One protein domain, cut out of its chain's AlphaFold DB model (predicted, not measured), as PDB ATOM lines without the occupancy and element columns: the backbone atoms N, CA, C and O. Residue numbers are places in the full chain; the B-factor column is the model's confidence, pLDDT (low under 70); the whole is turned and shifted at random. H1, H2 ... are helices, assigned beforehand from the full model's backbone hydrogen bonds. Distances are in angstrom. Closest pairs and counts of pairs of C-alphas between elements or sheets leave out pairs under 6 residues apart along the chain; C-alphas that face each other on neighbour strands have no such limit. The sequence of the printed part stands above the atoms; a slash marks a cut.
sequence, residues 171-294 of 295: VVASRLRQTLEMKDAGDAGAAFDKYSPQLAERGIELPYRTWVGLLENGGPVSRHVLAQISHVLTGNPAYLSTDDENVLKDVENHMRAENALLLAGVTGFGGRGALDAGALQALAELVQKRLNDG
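AT A GLANCE: This is residues 171 to 294 of the 295 residues of the protein "HTH marR-type domain-containing protein" of Arthrobacter sp. U41 (UniProt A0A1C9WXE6). What shape? H1 to H4 cluster as a head; H5 runs from beside it to H6, across its far end. How large? The printed part, 124 residues with six named helices, is all helix and only just compact, close to loose: radius of gyration of the C-alphas 16.0 A, spans 47 by 28 by 27 A.

HOW THE PARTS SIT: Which meet? H5, residues 245 to 263, only just touches H6, residues 277 to 292, with 3 pairs of C-alphas within 8 A, the closest Leu 261 and Ala 282, 6.8 A. And the hub? H1, residues 171 to 182, touches H3, residues 208 to 217, the closest C-alphas, Ala 173 and Leu 215, 4.9 A apart. In both every O i to N i+4 pair is within hydrogen-bond range.

IN THESE COORDINATES: Where does H1 begin? C-alpha 171 is at (195.155, 217.844, 122.583). Where does H6 end? C-alpha 292 is at (213.545, 219.147, 90.436).

THE WHOLE: Any cut? The printed part has no cut. Where is confidence low? Residues 265 to 286, for instance, have pLDDT under 70.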
ATOM      1  N   VAL A 171     195.250 218.552 123.851       66.94
ATOM      2  CA  VAL A 171     195.155 217.844 122.583       66.94
ATOM      3  C   VAL A 171     194.128 218.501 121.662       66.94
ATOM      4  O   VAL A 171     194.466 218.792 120.519       66.94
ATOM      5  N   VAL A 172     192.917 218.808 122.141       77.88
ATOM      6  CA  VAL A 172     191.907 219.541 121.353       77.88
ATOM      7  C   VAL A 172     192.420 220.930 120.979       77.88
ATOM      8  O   VAL A 172     192.338 221.302 119.813       77.88
ATOM      9  N   ALA A 173     192.995 221.675 121.927       77.94
ATOM     10  CA  ALA A 173     193.563 223.002 121.673       77.94
ATOM     11  C   ALA A 173     194.681 222.950 120.620       77.94
ATOM     12  O   ALA A 173     194.713 223.736 119.673       77.94
ATOM     13  N   SER A 174     195.591 221.982 120.764       77.81
ATOM     14  CA  SER A 174     196.695 221.742 119.838       77.81
ATOM     15  C   SER A 174     196.188 221.383 118.444       77.81
ATOM     16  O   SER A 174     196.550 222.051 117.479       77.81
ATOM     17  N   ARG A 175     195.278 220.405 118.334       87.12
ATOM     18  CA  ARG A 175     194.677 219.987 117.057       87.12
ATOM     19  C   ARG A 175     193.895 221.113 116.401       87.12
ATOM     20  O   ARG A 175     193.981 221.285 115.188       87.12
ATOM     21  N   LEU A 176     193.154 221.901 117.177       89.44
ATOM     22  CA  LEU A 176     192.411 223.045 116.661       89.44
ATOM     23  C   LEU A 176     193.366 224.084 116.064       89.44
ATOM     24  O   LEU A 176     193.172 224.486 114.920       89.44
ATOM     25  N   ARG A 177     194.440 224.452 116.777       88.31
ATOM     26  CA  ARG A 177     195.476 225.358 116.246       88.31
ATOM     27  C   ARG A 177     196.142 224.800 114.993       88.31
ATOM     28  O   ARG A 177     196.201 225.491 113.983       88.31
ATOM     29  N   GLN A 178     196.542 223.533 115.024       87.69
ATOM     30  CA  GLN A 178     197.147 222.854 113.880       87.69
ATOM     31  C   GLN A 178     196.209 222.846 112.661       87.69
ATOM     32  O   GLN A 178     196.646 223.053 111.533       87.69
ATOM     33  N   THR A 179     194.907 222.655 112.879       91.56
ATOM     34  CA  THR A 179     193.893 222.705 111.816       91.56
ATOM     35  C   THR A 179     193.802 224.097 111.201       91.56
ATOM     36  O   THR A 179     193.755 224.228 109.980       91.56
ATOM     37  N   LEU A 180     193.794 225.144 112.031       91.12
ATOM     38  CA  LEU A 180     193.755 226.529 111.559       91.12
ATOM     39  C   LEU A 180     195.014 226.906 110.774       91.12
ATOM     40  O   LEU A 180     194.898 227.566 109.742       91.12
ATOM     41  N   GLU A 181     196.184 226.432 111.206       88.00
ATOM     42  CA  GLU A 181     197.442 226.579 110.466       88.00
ATOM     43  C   GLU A 181     197.387 225.853 109.115       88.00
ATOM     44  O   GLU A 181     197.688 226.446 108.082       88.00
ATOM     45  N   MET A 182     196.936 224.591 109.083       84.69
ATOM     46  CA  MET A 182     196.802 223.835 107.829       84.69
ATOM     47  C   MET A 182     195.809 224.471 106.852       84.69
ATOM     48  O   MET A 182     195.957 224.282 105.647       84.69
ATOM     49  N   LYS A 183     194.807 225.201 107.354       84.12
ATOM     50  CA  LYS A 183     193.792 225.899 106.552       84.12
ATOM     51  C   LYS A 183     194.115 227.364 106.256       84.12
ATOM     52  O   LYS A 183     193.238 228.059 105.735       84.12
ATOM     53  N   ASP A 184     195.321 227.816 106.606       83.50
ATOM     54  CA  ASP A 184     195.781 229.201 106.457       83.50
ATOM     55  C   ASP A 184     194.719 230.211 106.932       83.50
ATOM     56  O   ASP A 184     194.275 231.114 106.220       83.50
ATOM     57  N   ALA A 185     194.186 229.969 108.134       82.44
ATOM     58  CA  ALA A 185     193.050 230.719 108.665       82.44
ATOM     59  C   ALA A 185     193.428 232.085 109.270       82.44
ATOM     60  O   ALA A 185     192.536 232.810 109.706       82.44
ATOM     61  N   GLY A 186     194.716 232.439 109.284       85.81
ATOM     62  CA  GLY A 186     195.227 233.646 109.930       85.81
ATOM     63  C   GLY A 186     195.298 233.526 111.456       85.81
ATOM     64  O   GLY A 186     195.422 232.432 112.006       85.81
ATOM     65  N   ASP A 187     195.257 234.669 112.143       88.69
ATOM     66  CA  ASP A 187     195.232 234.714 113.606       88.69
ATOM     67  C   ASP A 187     193.870 234.279 114.188       88.69
ATOM     68  O   ASP A 187     192.911 233.991 113.470       88.69
ATOM     69  N   ALA A 188     193.777 234.208 115.520       86.00
ATOM     70  CA  ALA A 188     192.560 233.770 116.203       86.00
ATOM     71  C   ALA A 188     191.323 234.618 115.847       86.00
ATOM     72  O   ALA A 188     190.217 234.074 115.829       86.00
ATOM     73  N   GLY A 189     191.504 235.912 115.557       88.94
ATOM     74  CA  GLY A 189     190.436 236.823 115.149       88.94
ATOM     75  C   GLY A 189     189.991 236.562 113.715       88.94
ATOM     76  O   GLY A 189     188.811 236.320 113.476       88.94
ATOM     77  N   ALA A 190     190.938 236.489 112.780       90.62
ATOM     78  CA  ALA A 190     190.659 236.178 111.380       90.62
ATOM     79  C   ALA A 190     189.966 234.813 111.218       90.62
ATOM     80  O   ALA A 190     188.999 234.677 110.463       90.62
ATOM     81  N   ALA A 191     190.411 233.808 111.975       91.31
ATOM     82  CA  ALA A 191     189.784 232.495 111.985       91.31
ATOM     83  C   ALA A 191     188.360 232.544 112.570       91.31
ATOM     84  O   ALA A 191     187.455 231.900 112.036       91.31
ATOM     85  N   PHE A 192     188.134 233.328 113.630       93.31
ATOM     86  CA  PHE A 192     186.798 233.512 114.197       93.31
ATOM     87  C   PHE A 192     185.835 234.154 113.195       93.31
ATOM     88  O   PHE A 192     184.736 233.641 112.981       93.31
ATOM     89  N   ASP A 193     186.260 235.230 112.536       92.19
ATOM     90  CA  ASP A 193     185.442 235.936 111.548       92.19
ATOM     91  C   ASP A 193     185.108 235.038 110.347       92.19
ATOM     92  O   ASP A 193     184.002 235.090 109.808       92.19
ATOM     93  N   LYS A 194     186.035 234.150 109.962       91.69
ATOM     94  CA  LYS A 194     185.853 233.192 108.862       91.69
ATOM     95  C   LYS A 194     184.872 232.061 109.192       91.69
ATOM     96  O   LYS A 194     184.089 231.664 108.325       91.69
ATOM     97  N   TYR A 195     184.937 231.498 110.402       92.75
ATOM     98  CA  TYR A 195     184.204 230.272 110.750       92.75
ATOM     99  C   TYR A 195     182.964 230.498 111.621       92.75
ATOM    100  O   TYR A 195     182.066 229.655 111.591       92.75
ATOM    101  N   SER A 196     182.853 231.613 112.352       91.56
ATOM    102  CA  SER A 196     181.666 231.883 113.178       91.56
ATOM    103  C   SER A 196     180.355 231.943 112.377       91.56
ATOM    104  O   SER A 196     179.382 231.354 112.852       91.56
ATOM    105  N   PRO A 197     180.291 232.492 111.140       90.88
ATOM    106  CA  PRO A 197     179.053 232.457 110.357       90.88
ATOM    107  C   PRO A 197     178.657 231.028 109.951       90.88
ATOM    108  O   PRO A 197     177.487 230.666 110.010       90.88
ATOM    109  N   GLN A 198     179.638 230.181 109.619       91.50
ATOM    110  CA  GLN A 198     179.414 228.776 109.232       91.50
ATOM    111  C   GLN A 198     178.958 227.904 110.410       91.50
ATOM    112  O   GLN A 198     178.281 226.890 110.225       91.50
ATOM    113  N   LEU A 199     179.358 228.274 111.629       88.44
ATOM    114  CA  LEU A 199     178.871 227.667 112.866       88.44
ATOM    115  C   LEU A 199     177.442 228.128 113.178       88.44
ATOM    116  O   LEU A 199     176.600 227.291 113.509       88.44
ATOM    117  N   ALA A 200     177.140 229.415 112.986       84.44
ATOM    118  CA  ALA A 200     175.800 229.965 113.183       84.44
ATOM    119  C   ALA A 200     174.764 229.352 112.222       84.44
ATOM    120  O   ALA A 200     173.658 229.025 112.644       84.44
ATOM    121  N   GLU A 201     175.134 229.085 110.962       84.25
ATOM    122  CA  GLU A 201     174.296 228.337 110.002       84.25
ATOM    123  C   GLU A 201     173.931 226.925 110.490       84.25
ATOM    124  O   GLU A 201     172.897 226.373 110.114       84.25
ATOM    125  N   ARG A 202     174.767 226.344 111.357       80.81
ATOM    126  CA  ARG A 202     174.542 225.050 112.013       80.81
ATOM    127  C   ARG A 202     173.893 225.184 113.397       80.81
ATOM    128  O   ARG A 202     173.853 224.208 114.141       80.81
ATOM    129  N   GLY A 203     173.382 226.367 113.746       79.69
ATOM    130  CA  GLY A 203     172.723 226.642 115.025       79.69
ATOM    131  C   GLY A 203     173.679 226.794 116.211       79.69
ATOM    132  O   GLY A 203     173.240 226.715 117.354       79.69
ATOM    133  N   ILE A 204     174.977 226.987 115.959       80.44
ATOM    134  CA  ILE A 204     175.993 227.143 117.003       80.44
ATOM    135  C   ILE A 204     176.410 228.611 117.096       80.44
ATOM    136  O   ILE A 204     177.221 229.093 116.305       80.44
ATOM    137  N   GLU A 205     175.892 229.313 118.101       84.31
ATOM    138  CA  GLU A 205     176.375 230.643 118.474       84.31
ATOM    139  C   GLU A 205     177.565 230.506 119.427       84.31
ATOM    140  O   GLU A 205     177.418 230.133 120.590       84.31
ATOM    141  N   LEU A 206     178.770 230.776 118.921       80.31
ATOM    142  CA  LEU A 206     180.002 230.672 119.696       80.31
ATOM    143  C   LEU A 206     180.558 232.072 120.004       80.31
ATOM    144  O   LEU A 206     181.032 232.746 119.090       80.31
ATOM    145  N   PRO A 207     180.557 232.525 121.271       83.50
ATOM    146  CA  PRO A 207     181.160 233.802 121.637       83.50
ATOM    147  C   PRO A 207     182.671 233.821 121.369       83.50
ATOM    148  O   PRO A 207     183.367 232.836 121.627       83.50
ATOM    149  N   TYR A 208     183.210 234.976 120.958       84.38
ATOM    150  CA  TYR A 208     184.647 235.136 120.678       84.38
ATOM    151  C   TYR A 208     185.542 234.727 121.859       84.38
ATOM    152  O   TYR A 208     186.567 234.072 121.688       84.38
ATOM    153  N   ARG A 209     185.128 235.037 123.093       76.38
ATOM    154  CA  ARG A 209     185.856 234.634 124.306       76.38
ATOM    155  C   ARG A 209     185.967 233.109 124.442       76.38
ATOM    156  O   ARG A 209     187.012 232.608 124.848       76.38
ATOM    157  N   THR A 210     184.909 232.380 124.096       73.19
ATOM    158  CA  THR A 210     184.877 230.910 124.126       73.19
ATOM    159  C   THR A 210     185.756 230.325 123.023       73.19
ATOM    160  O   THR A 210     186.488 229.369 123.270       73.19
ATOM    161  N   TRP A 211     185.761 230.942 121.838       86.19
ATOM    162  CA  TRP A 211     186.672 230.597 120.742       86.19
ATOM    163  C   TRP A 211     188.149 230.746 121.132       86.19
ATOM    164  O   TRP A 211     188.938 229.823 120.943       86.19
ATOM    165  N   VAL A 212     188.521 231.865 121.757       81.38
ATOM    166  CA  VAL A 212     189.885 232.058 122.273       81.38
ATOM    167  C   VAL A 212     190.211 231.011 123.344       81.38
ATOM    168  O   VAL A 212     191.261 230.377 123.288       81.38
ATOM    169  N   GLY A 213     189.278 230.736 124.263       72.31
ATOM    170  CA  GLY A 213     189.454 229.701 125.286       72.31
ATOM    171  C   GLY A 213     189.653 228.285 124.722       72.31
ATOM    172  O   GLY A 213     190.392 227.496 125.315       72.31
ATOM    173  N   LEU A 214     189.041 227.972 123.574       81.00
ATOM    174  CA  LEU A 214     189.254 226.727 122.830       81.00
ATOM    175  C   LEU A 214     190.655 226.637 122.221       81.00
ATOM    176  O   LEU A 214     191.263 225.571 122.248       81.00
ATOM    177  N   LEU A 215     191.177 227.739 121.688       84.31
ATOM    178  CA  LEU A 215     192.507 227.772 121.077       84.31
ATOM    179  C   LEU A 215     193.632 227.741 122.105       84.31
ATOM    180  O   LEU A 215     194.668 227.117 121.877       84.31
ATOM    181  N   GLU A 216     193.435 228.416 123.233       76.50
ATOM    182  CA  GLU A 216     194.411 228.419 124.314       76.50
ATOM    183  C   GLU A 216     194.430 227.061 125.005       76.50
ATOM    184  O   GLU A 216     195.492 226.475 125.208       76.50
ATOM    185  N   ASN A 217     193.240 226.557 125.335       63.09
ATOM    186  CA  ASN A 217     193.102 225.512 126.329       63.09
ATOM    187  C   ASN A 217     191.940 224.524 126.028       63.09
ATOM    188  O   ASN A 217     191.489 223.799 126.901       63.09
ATOM    189  N   GLY A 218     191.379 224.478 124.820       65.75
ATOM    190  CA  GLY A 218     190.490 223.382 124.397       65.75
ATOM    191  C   GLY A 218     189.058 223.397 124.949       65.75
ATOM    192  O   GLY A 218     188.321 222.447 124.705       65.75
ATOM    193  N   GLY A 219     188.630 224.444 125.663       59.03
ATOM    194  CA  GLY A 219     187.248 224.567 126.153       59.03
ATOM    195  C   GLY A 219     187.134 225.251 127.514       59.03
ATOM    196  O   GLY A 219     188.156 225.595 128.111       59.03
ATOM    197  N   PRO A 220     185.905 225.513 127.997       52.47
ATOM    198  CA  PRO A 220     184.781 224.568 128.003       52.47
ATOM    199  C   PRO A 220     183.836 224.694 126.799       52.47
ATOM    200  O   PRO A 220     183.280 225.759 126.552       52.47
ATOM    201  N   VAL A 221     183.615 223.590 126.080       60.75
ATOM    202  CA  VAL A 221     182.518 223.439 125.105       60.75
ATOM    203  C   VAL A 221     181.960 222.020 125.159       60.75
ATOM    204  O   VAL A 221     182.676 221.083 125.516       60.75
ATOM    205  N   SER A 222     180.688 221.851 124.797       59.66
ATOM    206  CA  SER A 222     180.070 220.526 124.720       59.66
ATOM    207  C   SER A 222     180.663 219.684 123.590       59.66
ATOM    208  O   SER A 222     181.200 220.213 122.614       59.66
ATOM    209  N   ARG A 223     180.513 218.358 123.675       63.97
ATOM    210  CA  ARG A 223     180.940 217.441 122.604       63.97
ATOM    211  C   ARG A 223     180.205 217.726 121.299       63.97
ATOM    212  O   ARG A 223     180.808 217.639 120.238       63.97
ATOM    213  N   HIS A 224     178.928 218.099 121.374       68.06
ATOM    214  CA  HIS A 224     178.164 218.492 120.196       68.06
ATOM    215  C   HIS A 224     178.770 219.730 119.524       68.06
ATOM    216  O   HIS A 224     179.047 219.692 118.328       68.06
ATOM    217  N   VAL A 225     179.046 220.789 120.293       70.06
ATOM    218  CA  VAL A 225     179.689 222.009 119.780       70.06
ATOM    219  C   VAL A 225     181.073 221.687 119.219       70.06
ATOM    220  O   VAL A 225     181.388 222.096 118.105       70.06
ATOM    221  N   LEU A 226     181.873 220.885 119.927       78.31
ATOM    222  CA  LEU A 226     183.192 220.458 119.460       78.31
ATOM    223  C   LEU A 226     183.112 219.650 118.159       78.31
ATOM    224  O   LEU A 226     183.921 219.857 117.258       78.31
ATOM    225  N   ALA A 227     182.117 218.773 118.030       74.62
ATOM    226  CA  ALA A 227     181.879 217.997 116.824       74.62
ATOM    227  C   ALA A 227     181.428 218.875 115.654       74.62
ATOM    228  O   ALA A 227     181.873 218.658 114.529       74.62
ATOM    229  N   GLN A 228     180.603 219.900 115.899       81.62
ATOM    230  CA  GLN A 228     180.239 220.873 114.867       81.62
ATOM    231  C   GLN A 228     181.443 221.709 114.430       81.62
ATOM    232  O   GLN A 228     181.653 221.873 113.231       81.62
ATOM    233  N   ILE A 229     182.287 222.161 115.365       89.50
ATOM    234  CA  ILE A 229     183.546 222.857 115.051       89.50
ATOM    235  C   ILE A 229     184.462 221.949 114.226       89.50
ATOM    236  O   ILE A 229     184.939 222.345 113.164       89.50
ATOM    237  N   SER A 230     184.651 220.705 114.668       89.44
ATOM    238  CA  SER A 230     185.448 219.703 113.960       89.44
ATOM    239  C   SER A 230     184.914 219.469 112.548       89.44
ATOM    240  O   SER A 230     185.680 219.446 111.586       89.44
ATOM    241  N   HIS A 231     183.597 219.350 112.397       88.88
ATOM    242  CA  HIS A 231     182.954 219.122 111.113       88.88
ATOM    243  C   HIS A 231     183.039 220.337 110.178       88.88
ATOM    244  O   HIS A 231     183.318 220.156 108.997       88.88
ATOM    245  N   VAL A 232     182.862 221.562 110.682       89.94
ATOM    246  CA  VAL A 232     183.044 222.803 109.904       89.94
ATOM    247  C   VAL A 232     184.476 222.907 109.391       89.94
ATOM    248  O   VAL A 232     184.700 223.184 108.217       89.94
ATOM    249  N   LEU A 233     185.454 222.659 110.263       89.88
ATOM    250  CA  LEU A 233     186.858 222.848 109.920       89.88
ATOM    251  C   LEU A 233     187.393 221.734 109.024       89.88
ATOM    252  O   LEU A 233     188.141 222.011 108.093       89.88
ATOM    253  N   THR A 234     187.012 220.485 109.281       87.44
ATOM    254  CA  THR A 234     187.685 219.314 108.693       87.44
ATOM    255  C   THR A 234     186.775 218.427 107.849       87.44
ATOM    256  O   THR A 234     187.236 217.462 107.247       87.44
ATOM    257  N   GLY A 235     185.466 218.684 107.842       83.06
ATOM    258  CA  GLY A 235     184.469 217.768 107.287       83.06
ATOM    259  C   GLY A 235     184.213 216.531 108.157       83.06
ATOM    260  O   GLY A 235     183.221 215.834 107.939       83.06
ATOM    261  N   ASN A 236     185.024 216.277 109.189       83.31
ATOM    262  CA  ASN A 236     184.886 215.135 110.087       83.31
ATOM    263  C   ASN A 236     184.505 215.588 111.514       83.31
ATOM    264  O   ASN A 236     185.287 216.283 112.162       83.31
ATOM    265  N   PRO A 237     183.336 215.185 112.045       79.62
ATOM    266  CA  PRO A 237     182.890 215.596 113.379       79.62
ATOM    267  C   PRO A 237     183.717 215.006 114.532       79.62
ATOM    268  O   PRO A 237     183.674 215.539 115.633       79.62
ATOM    269  N   ALA A 238     184.463 213.923 114.313       73.94
ATOM    270  CA  ALA A 238     185.216 213.246 115.368       73.94
ATOM    271  C   ALA A 238     186.684 213.691 115.462       73.94
ATOM    272  O   ALA A 238     187.340 213.372 116.448       73.94
ATOM    273  N   TYR A 239     187.218 214.403 114.464       83.06
ATOM    274  CA  TYR A 239     188.657 214.678 114.351       83.06
ATOM    275  C   TYR A 239     189.258 215.365 115.587       83.06
ATOM    276  O   TYR A 239     190.294 214.933 116.089       83.06
ATOM    277  N   LEU A 240     188.602 216.395 116.128       83.44
ATOM    278  CA  LEU A 240     189.153 217.115 117.281       83.44
ATOM    279  C   LEU A 240     189.205 216.259 118.558       83.44
ATOM    280  O   LEU A 240     190.112 216.450 119.366       83.44
ATOM    281  N   SER A 241     188.300 215.290 118.724       73.75
ATOM    282  CA  SER A 241     188.137 214.505 119.958       73.75
ATOM    283  C   SER A 241     188.499 213.018 119.829       73.75
ATOM    284  O   SER A 241     188.304 212.260 120.775       73.75
ATOM    285  N   THR A 242     188.960 212.560 118.663       71.50
ATOM    286  CA  THR A 242     189.307 211.148 118.433       71.50
ATOM    287  C   THR A 242     190.741 210.839 118.855       71.50
ATOM    288  O   THR A 242     191.622 211.682 118.714       71.50
ATOM    289  N   ASP A 243     190.980 209.610 119.305       65.00
ATOM    290  CA  ASP A 243     192.326 209.055 119.512       65.00
ATOM    291  C   ASP A 243     192.682 207.998 118.453       65.00
ATOM    292  O   ASP A 243     193.747 207.388 118.505       65.00
ATOM    293  N   ASP A 244     191.797 207.770 117.474       63.53
ATOM    294  CA  ASP A 244     192.055 206.852 116.367       63.53
ATOM    295  C   ASP A 244     193.055 207.467 115.380       63.53
ATOM    296  O   ASP A 244     192.735 208.385 114.617       63.53
ATOM    297  N   GLU A 245     194.270 206.925 115.382       58.66
ATOM    298  CA  GLU A 245     195.380 207.359 114.535       58.66
ATOM    299  C   GLU A 245     195.056 207.280 113.035       58.66
ATOM    300  O   GLU A 245     195.527 208.118 112.263       58.66
ATOM    301  N   ASN A 246     194.202 206.342 112.607       59.62
ATOM    302  CA  ASN A 246     193.794 206.251 111.205       59.62
ATOM    303  C   ASN A 246     192.884 207.420 110.826       59.62
ATOM    304  O   ASN A 246     193.095 208.053 109.795       59.62
ATOM    305  N   VAL A 247     191.917 207.756 111.688       68.06
ATOM    306  CA  VAL A 247     191.023 208.904 111.470       68.06
ATOM    307  C   VAL A 247     191.820 210.206 111.452       68.06
ATOM    308  O   VAL A 247     191.595 211.045 110.579       68.06
ATOM    309  N   LEU A 248     192.768 210.372 112.380       67.88
ATOM    310  CA  LEU A 248     193.641 211.546 112.422       67.88
ATOM    311  C   LEU A 248     194.446 211.676 111.128       67.88
ATOM    312  O   LEU A 248     194.417 212.718 110.473       67.88
ATOM    313  N   LYS A 249     195.114 210.593 110.721       70.00
ATOM    314  CA  LYS A 249     195.957 210.570 109.529       70.00
ATOM    315  C   LYS A 249     195.161 210.832 108.253       70.00
ATOM    316  O   LYS A 249     195.609 211.614 107.418       70.00
ATOM    317  N   ASP A 250     193.992 210.218 108.104       75.00
ATOM    318  CA  ASP A 250     193.148 210.388 106.921       75.00
ATOM    319  C   ASP A 250     192.654 211.830 106.783       75.00
ATOM    320  O   ASP A 250     192.774 212.427 105.711       75.00
ATOM    321  N   VAL A 251     192.156 212.419 107.875       76.69
ATOM    322  CA  VAL A 251     191.644 213.796 107.873       76.69
ATOM    323  C   VAL A 251     192.771 214.802 107.632       76.69
ATOM    324  O   VAL A 251     192.626 215.697 106.801       76.69
ATOM    325  N   GLU A 252     193.925 214.641 108.280       82.69
ATOM    326  CA  GLU A 252     195.073 215.527 108.055       82.69
ATOM    327  C   GLU A 252     195.636 215.424 106.641       82.69
ATOM    328  O   GLU A 252     195.981 216.438 106.036       82.69
ATOM    329  N   ASN A 253     195.734 214.213 106.091       75.69
ATOM    330  CA  ASN A 253     196.181 214.028 104.714       75.69
ATOM    331  C   ASN A 253     195.217 214.692 103.732       75.69
ATOM    332  O   ASN A 253     195.668 215.310 102.767       75.69
ATOM    333  N   HIS A 254     193.914 214.611 104.000       79.06
ATOM    334  CA  HIS A 254     192.906 215.291 103.201       79.06
ATOM    335  C   HIS A 254     193.070 216.816 103.256       79.06
ATOM    336  O   HIS A 254     193.150 217.448 102.206       79.06
ATOM    337  N   MET A 255     193.222 217.400 104.451       82.62
ATOM    338  CA  MET A 255     193.434 218.847 104.611       82.62
ATOM    339  C   MET A 255     194.728 219.329 103.941       82.62
ATOM    340  O   MET A 255     194.736 220.364 103.279       82.62
ATOM    341  N   ARG A 256     195.826 218.566 104.062       78.50
ATOM    342  CA  ARG A 256     197.097 218.882 103.386       78.50
ATOM    343  C   ARG A 256     196.964 218.826 101.867       78.50
ATOM    344  O   ARG A 256     197.523 219.680 101.184       78.50
ATOM    345  N   ALA A 257     196.245 217.833 101.342       73.00
ATOM    346  CA  ALA A 257     195.993 217.716  99.911       73.00
ATOM    347  C   ALA A 257     195.132 218.879  99.395       73.00
ATOM    348  O   ALA A 257     195.481 219.486  98.387       73.00
ATOM    349  N   GLU A 258     194.063 219.232 100.116       75.19
ATOM    350  CA  GLU A 258     193.196 220.373  99.797       75.19
ATOM    351  C   GLU A 258     193.995 221.687  99.763       75.19
ATOM    352  O   GLU A 258     193.929 222.425  98.781       75.19
ATOM    353  N   ASN A 259     194.828 221.947 100.778       75.69
ATOM    354  CA  ASN A 259     195.665 223.148 100.818       75.69
ATOM    355  C   ASN A 259     196.715 223.168  99.685       75.69
ATOM    356  O   ASN A 259     196.888 224.179  99.007       75.69
ATOM    357  N   ALA A 260     197.377 222.040  99.404       73.50
ATOM    358  CA  ALA A 260     198.335 221.953  98.299       73.50
ATOM    359  C   ALA A 260     197.690 222.239  96.930       73.50
ATOM    360  O   ALA A 260     198.297 222.902  96.089       73.50
ATOM    361  N   LEU A 261     196.458 221.767  96.717       70.62
ATOM    362  CA  LEU A 261     195.684 222.029  95.503       70.62
ATOM    363  C   LEU A 261     195.258 223.500  95.400       70.62
ATOM    364  O   LEU A 261     195.392 224.090  94.328       70.62
ATOM    365  N   LEU A 262     194.825 224.110  96.508       70.38
ATOM    366  CA  LEU A 262     194.509 225.540  96.563       70.38
ATOM    367  C   LEU A 262     195.727 226.406  96.213       70.38
ATOM    368  O   LEU A 262     195.614 227.312  95.388       70.38
ATOM    369  N   LEU A 263     196.905 226.094  96.766       71.94
ATOM    370  CA  LEU A 263     198.161 226.783  96.436       71.94
ATOM    371  C   LEU A 263     198.570 226.610  94.964       71.94
ATOM    372  O   LEU A 263     199.227 227.485  94.402       71.94
ATOM    373  N   ALA A 264     198.170 225.506  94.333       70.31
ATOM    374  CA  ALA A 264     198.363 225.259  92.905       70.31
ATOM    375  C   ALA A 264     197.287 225.918  92.015       70.31
ATOM    376  O   ALA A 264     197.334 225.778  90.795       70.31
ATOM    377  N   GLY A 265     196.319 226.640  92.595       65.88
ATOM    378  CA  GLY A 265     195.240 227.307  91.862       65.88
ATOM    379  C   GLY A 265     194.098 226.381  91.426       65.88
ATOM    380  O   GLY A 265     193.254 226.793  90.628       65.88
ATOM    381  N   VAL A 266     194.041 225.147  91.938       63.28
ATOM    382  CA  VAL A 266     192.938 224.215  91.672       63.28
ATOM    383  C   VAL A 266     191.778 224.525  92.614       63.28
ATOM    384  O   VAL A 266     191.920 224.493  93.835       63.28
ATOM    385  N   THR A 267     190.605 224.804  92.045       57.31
ATOM    386  CA  THR A 267     189.360 225.046  92.793       57.31
ATOM    387  C   THR A 267     188.358 223.924  92.505       57.31
ATOM    388  O   THR A 267     188.333 223.401  91.397       57.31
ATOM    389  N   GLY A 268     187.547 223.529  93.497       53.91
ATOM    390  CA  GLY A 268     186.499 222.503  93.327       53.91
ATOM    391  C   GLY A 268     186.738 221.154  94.020       53.91
ATOM    392  O   GLY A 268     185.957 220.225  93.827       53.91
ATOM    393  N   PHE A 269     187.766 221.033  94.864       53.09
ATOM    394  CA  PHE A 269     188.004 219.840  95.683       53.09
ATOM    395  C   PHE A 269     187.019 219.787  96.866       53.09
ATOM    396  O   PHE A 269     187.353 220.121  97.994       53.09
ATOM    397  N   GLY A 270     185.757 219.452  96.594       45.22
ATOM    398  CA  GLY A 270     184.691 219.551  97.589       45.22
ATOM    399  C   GLY A 270     183.476 218.704  97.245       45.22
ATOM    400  O   GLY A 270     182.437 219.221  96.852       45.22
ATOM    401  N   GLY A 271     183.600 217.388  97.401       42.59
ATOM    402  CA  GLY A 271     182.476 216.458  97.306       42.59
ATOM    403  C   GLY A 271     182.944 215.030  97.061       42.59
ATOM    404  O   GLY A 271     183.873 214.806  96.294       42.59
ATOM    405  N   ARG A 272     182.317 214.044  97.719       48.88
ATOM    406  CA  ARG A 272     182.572 212.613  97.473       48.88
ATOM    407  C   ARG A 272     182.423 212.304  95.977       48.88
ATOM    408  O   ARG A 272     181.305 212.153  95.496       48.88
ATOM    409  N   GLY A 273     183.538 212.159  95.270       43.78
ATOM    410  CA  GLY A 273     183.554 211.701  93.885       43.78
ATOM    411  C   GLY A 273     184.816 212.141  93.157       43.78
ATOM    412  O   GLY A 273     184.950 213.318  92.882       43.78
ATOM    413  N   ALA A 274     185.696 211.166  92.893       46.53
ATOM    414  CA  ALA A 274     186.847 211.150  91.980       46.53
ATOM    415  C   ALA A 274     187.669 212.445  91.806       46.53
ATOM    416  O   ALA A 274     187.179 213.451  91.308       46.53
ATOM    417  N   LEU A 275     188.976 212.349  92.092       53.72
ATOM    418  CA  LEU A 275     189.983 213.292  91.597       53.72
ATOM    419  C   LEU A 275     189.748 213.532  90.099       53.72
ATOM    420  O   LEU A 275     189.877 212.600  89.300       53.72
ATOM    421  N   ASP A 276     189.366 214.751  89.726       57.12
ATOM    422  CA  ASP A 276     189.239 215.105  88.321       57.12
ATOM    423  C   ASP A 276     190.629 215.213  87.670       57.12
ATOM    424  O   ASP A 276     191.677 215.207  88.328       57.12
ATOM    425  N   ALA A 277     190.653 215.263  86.338       52.75
ATOM    426  CA  ALA A 277     191.904 215.312  85.587       52.75
ATOM    427  C   ALA A 277     192.762 216.543  85.945       52.75
ATOM    428  O   ALA A 277     193.987 216.465  85.880       52.75
ATOM    429  N   GLY A 278     192.138 217.650  86.369       56.00
ATOM    430  CA  GLY A 278     192.836 218.864  86.793       56.00
ATOM    431  C   GLY A 278     193.564 218.682  88.123       56.00
ATOM    432  O   GLY A 278     194.742 219.021  88.232       56.00
ATOM    433  N   ALA A 279     192.910 218.067  89.111       56.31
ATOM    434  CA  ALA A 279     193.517 217.747  90.401       56.31
ATOM    435  C   ALA A 279     194.678 216.748  90.261       56.31
ATOM    436  O   ALA A 279     195.714 216.909  90.909       56.31
ATOM    437  N   LEU A 280     194.548 215.743  89.383       61.91
ATOM    438  CA  LEU A 280     195.635 214.802  89.081       61.91
ATOM    439  C   LEU A 280     196.829 215.489  88.408       61.91
ATOM    440  O   LEU A 280     197.976 215.174  88.732       61.91
ATOM    441  N   GLN A 281     196.578 216.439  87.507       61.72
ATOM    442  CA  GLN A 281     197.636 217.178  86.827       61.72
ATOM    443  C   GLN A 281     198.372 218.138  87.771       61.72
ATOM    444  O   GLN A 281     199.601 218.144  87.784       61.72
ATOM    445  N   ALA A 282     197.657 218.860  88.635       59.66
ATOM    446  CA  ALA A 282     198.281 219.722  89.639       59.66
ATOM    447  C   ALA A 282     199.112 218.928  90.661       59.66
ATOM    448  O   ALA A 282     200.208 219.350  91.029       59.66
ATOM    449  N   LEU A 283     198.641 217.745  91.077       65.94
ATOM    450  CA  LEU A 283     199.428 216.831  91.911       65.94
ATOM    451  C   LEU A 283     200.701 216.360  91.192       65.94
ATOM    452  O   LEU A 283     201.768 216.336  91.806       65.94
ATOM    453  N   ALA A 284     200.614 216.024  89.901       68.19
ATOM    454  CA  ALA A 284     201.774 215.628  89.106       68.19
ATOM    455  C   ALA A 284     202.797 216.769  88.970       68.19
ATOM    456  O   ALA A 284     203.990 216.548  89.175       68.19
ATOM    457  N   GLU A 285     202.347 217.998  88.706       69.88
ATOM    458  CA  GLU A 285     203.212 219.180  88.600       69.88
ATOM    459  C   GLU A 285     203.892 219.527  89.933       69.88
ATOM    460  O   GLU A 285     205.085 219.842  89.960       69.88
ATOM    461  N   LEU A 286     203.178 219.397  91.056       67.38
ATOM    462  CA  LEU A 286     203.725 219.648  92.392       67.38
ATOM    463  C   LEU A 286     204.787 218.606  92.789       67.38
ATOM    464  O   LEU A 286     205.814 218.956  93.380       67.38
ATOM    465  N   VAL A 287     204.576 217.337  92.424       74.62
ATOM    466  CA  VAL A 287     205.568 216.260  92.593       74.62
ATOM    467  C   VAL A 287     206.787 216.501  91.701       74.62
ATOM    468  O   VAL A 287     207.916 216.408  92.182       74.62
ATOM    469  N   GLN A 288     206.583 216.875  90.434       72.25
ATOM    470  CA  GLN A 288     207.668 217.162  89.493       72.25
ATOM    471  C   GLN A 288     208.533 218.340  89.965       72.25
ATOM    472  O   GLN A 288     209.759 218.274  89.903       72.25
ATOM    473  N   LYS A 289     207.905 219.398  90.493       71.12
ATOM    474  CA  LYS A 289     208.601 220.565  91.043       71.12
ATOM    475  C   LYS A 289     209.468 220.195  92.250       71.12
ATOM    476  O   LYS A 289     210.641 220.541  92.274       71.12
ATOM    477  N   ARG A 290     208.943 219.407  93.199       67.50
ATOM    478  CA  ARG A 290     209.742 218.915  94.339       67.50
ATOM    479  C   ARG A 290     210.904 218.010  93.933       67.50
ATOM    480  O   ARG A 290     211.932 218.036  94.600       67.50
ATOM    481  N   LEU A 291     210.735 217.187  92.898       72.00
ATOM    482  CA  LEU A 291     211.808 216.325  92.393       72.00
ATOM    483  C   LEU A 291     212.923 217.137  91.718       72.00
ATOM    484  O   LEU A 291     214.085 216.764  91.833       72.00
ATOM    485  N   ASN A 292     212.577 218.250  91.068       70.19
ATOM    486  CA  ASN A 292     213.545 219.147  90.436       70.19
ATOM    487  C   ASN A 292     214.257 220.066  91.441       70.19
ATOM    488  O   ASN A 292     215.424 220.372  91.241       70.19
ATOM    489  N   ASP A 293     213.582 220.478  92.520       64.06
ATOM    490  CA  ASP A 293     214.171 221.306  93.586       64.06
ATOM    491  C   ASP A 293     215.019 220.480  94.587       64.06
ATOM    492  O   ASP A 293     215.692 221.040  95.452       64.06
ATOM    493  N   GLY A 294     214.960 219.143  94.500       49.28
ATOM    494  CA  GLY A 294     215.695 218.192  95.345       49.28
ATOM    495  C   GLY A 294     216.889 217.499  94.671       49.28
ATOM    496  O   GLY A 294     217.432 216.564  95.264       49.28
TER     497      GLY A 294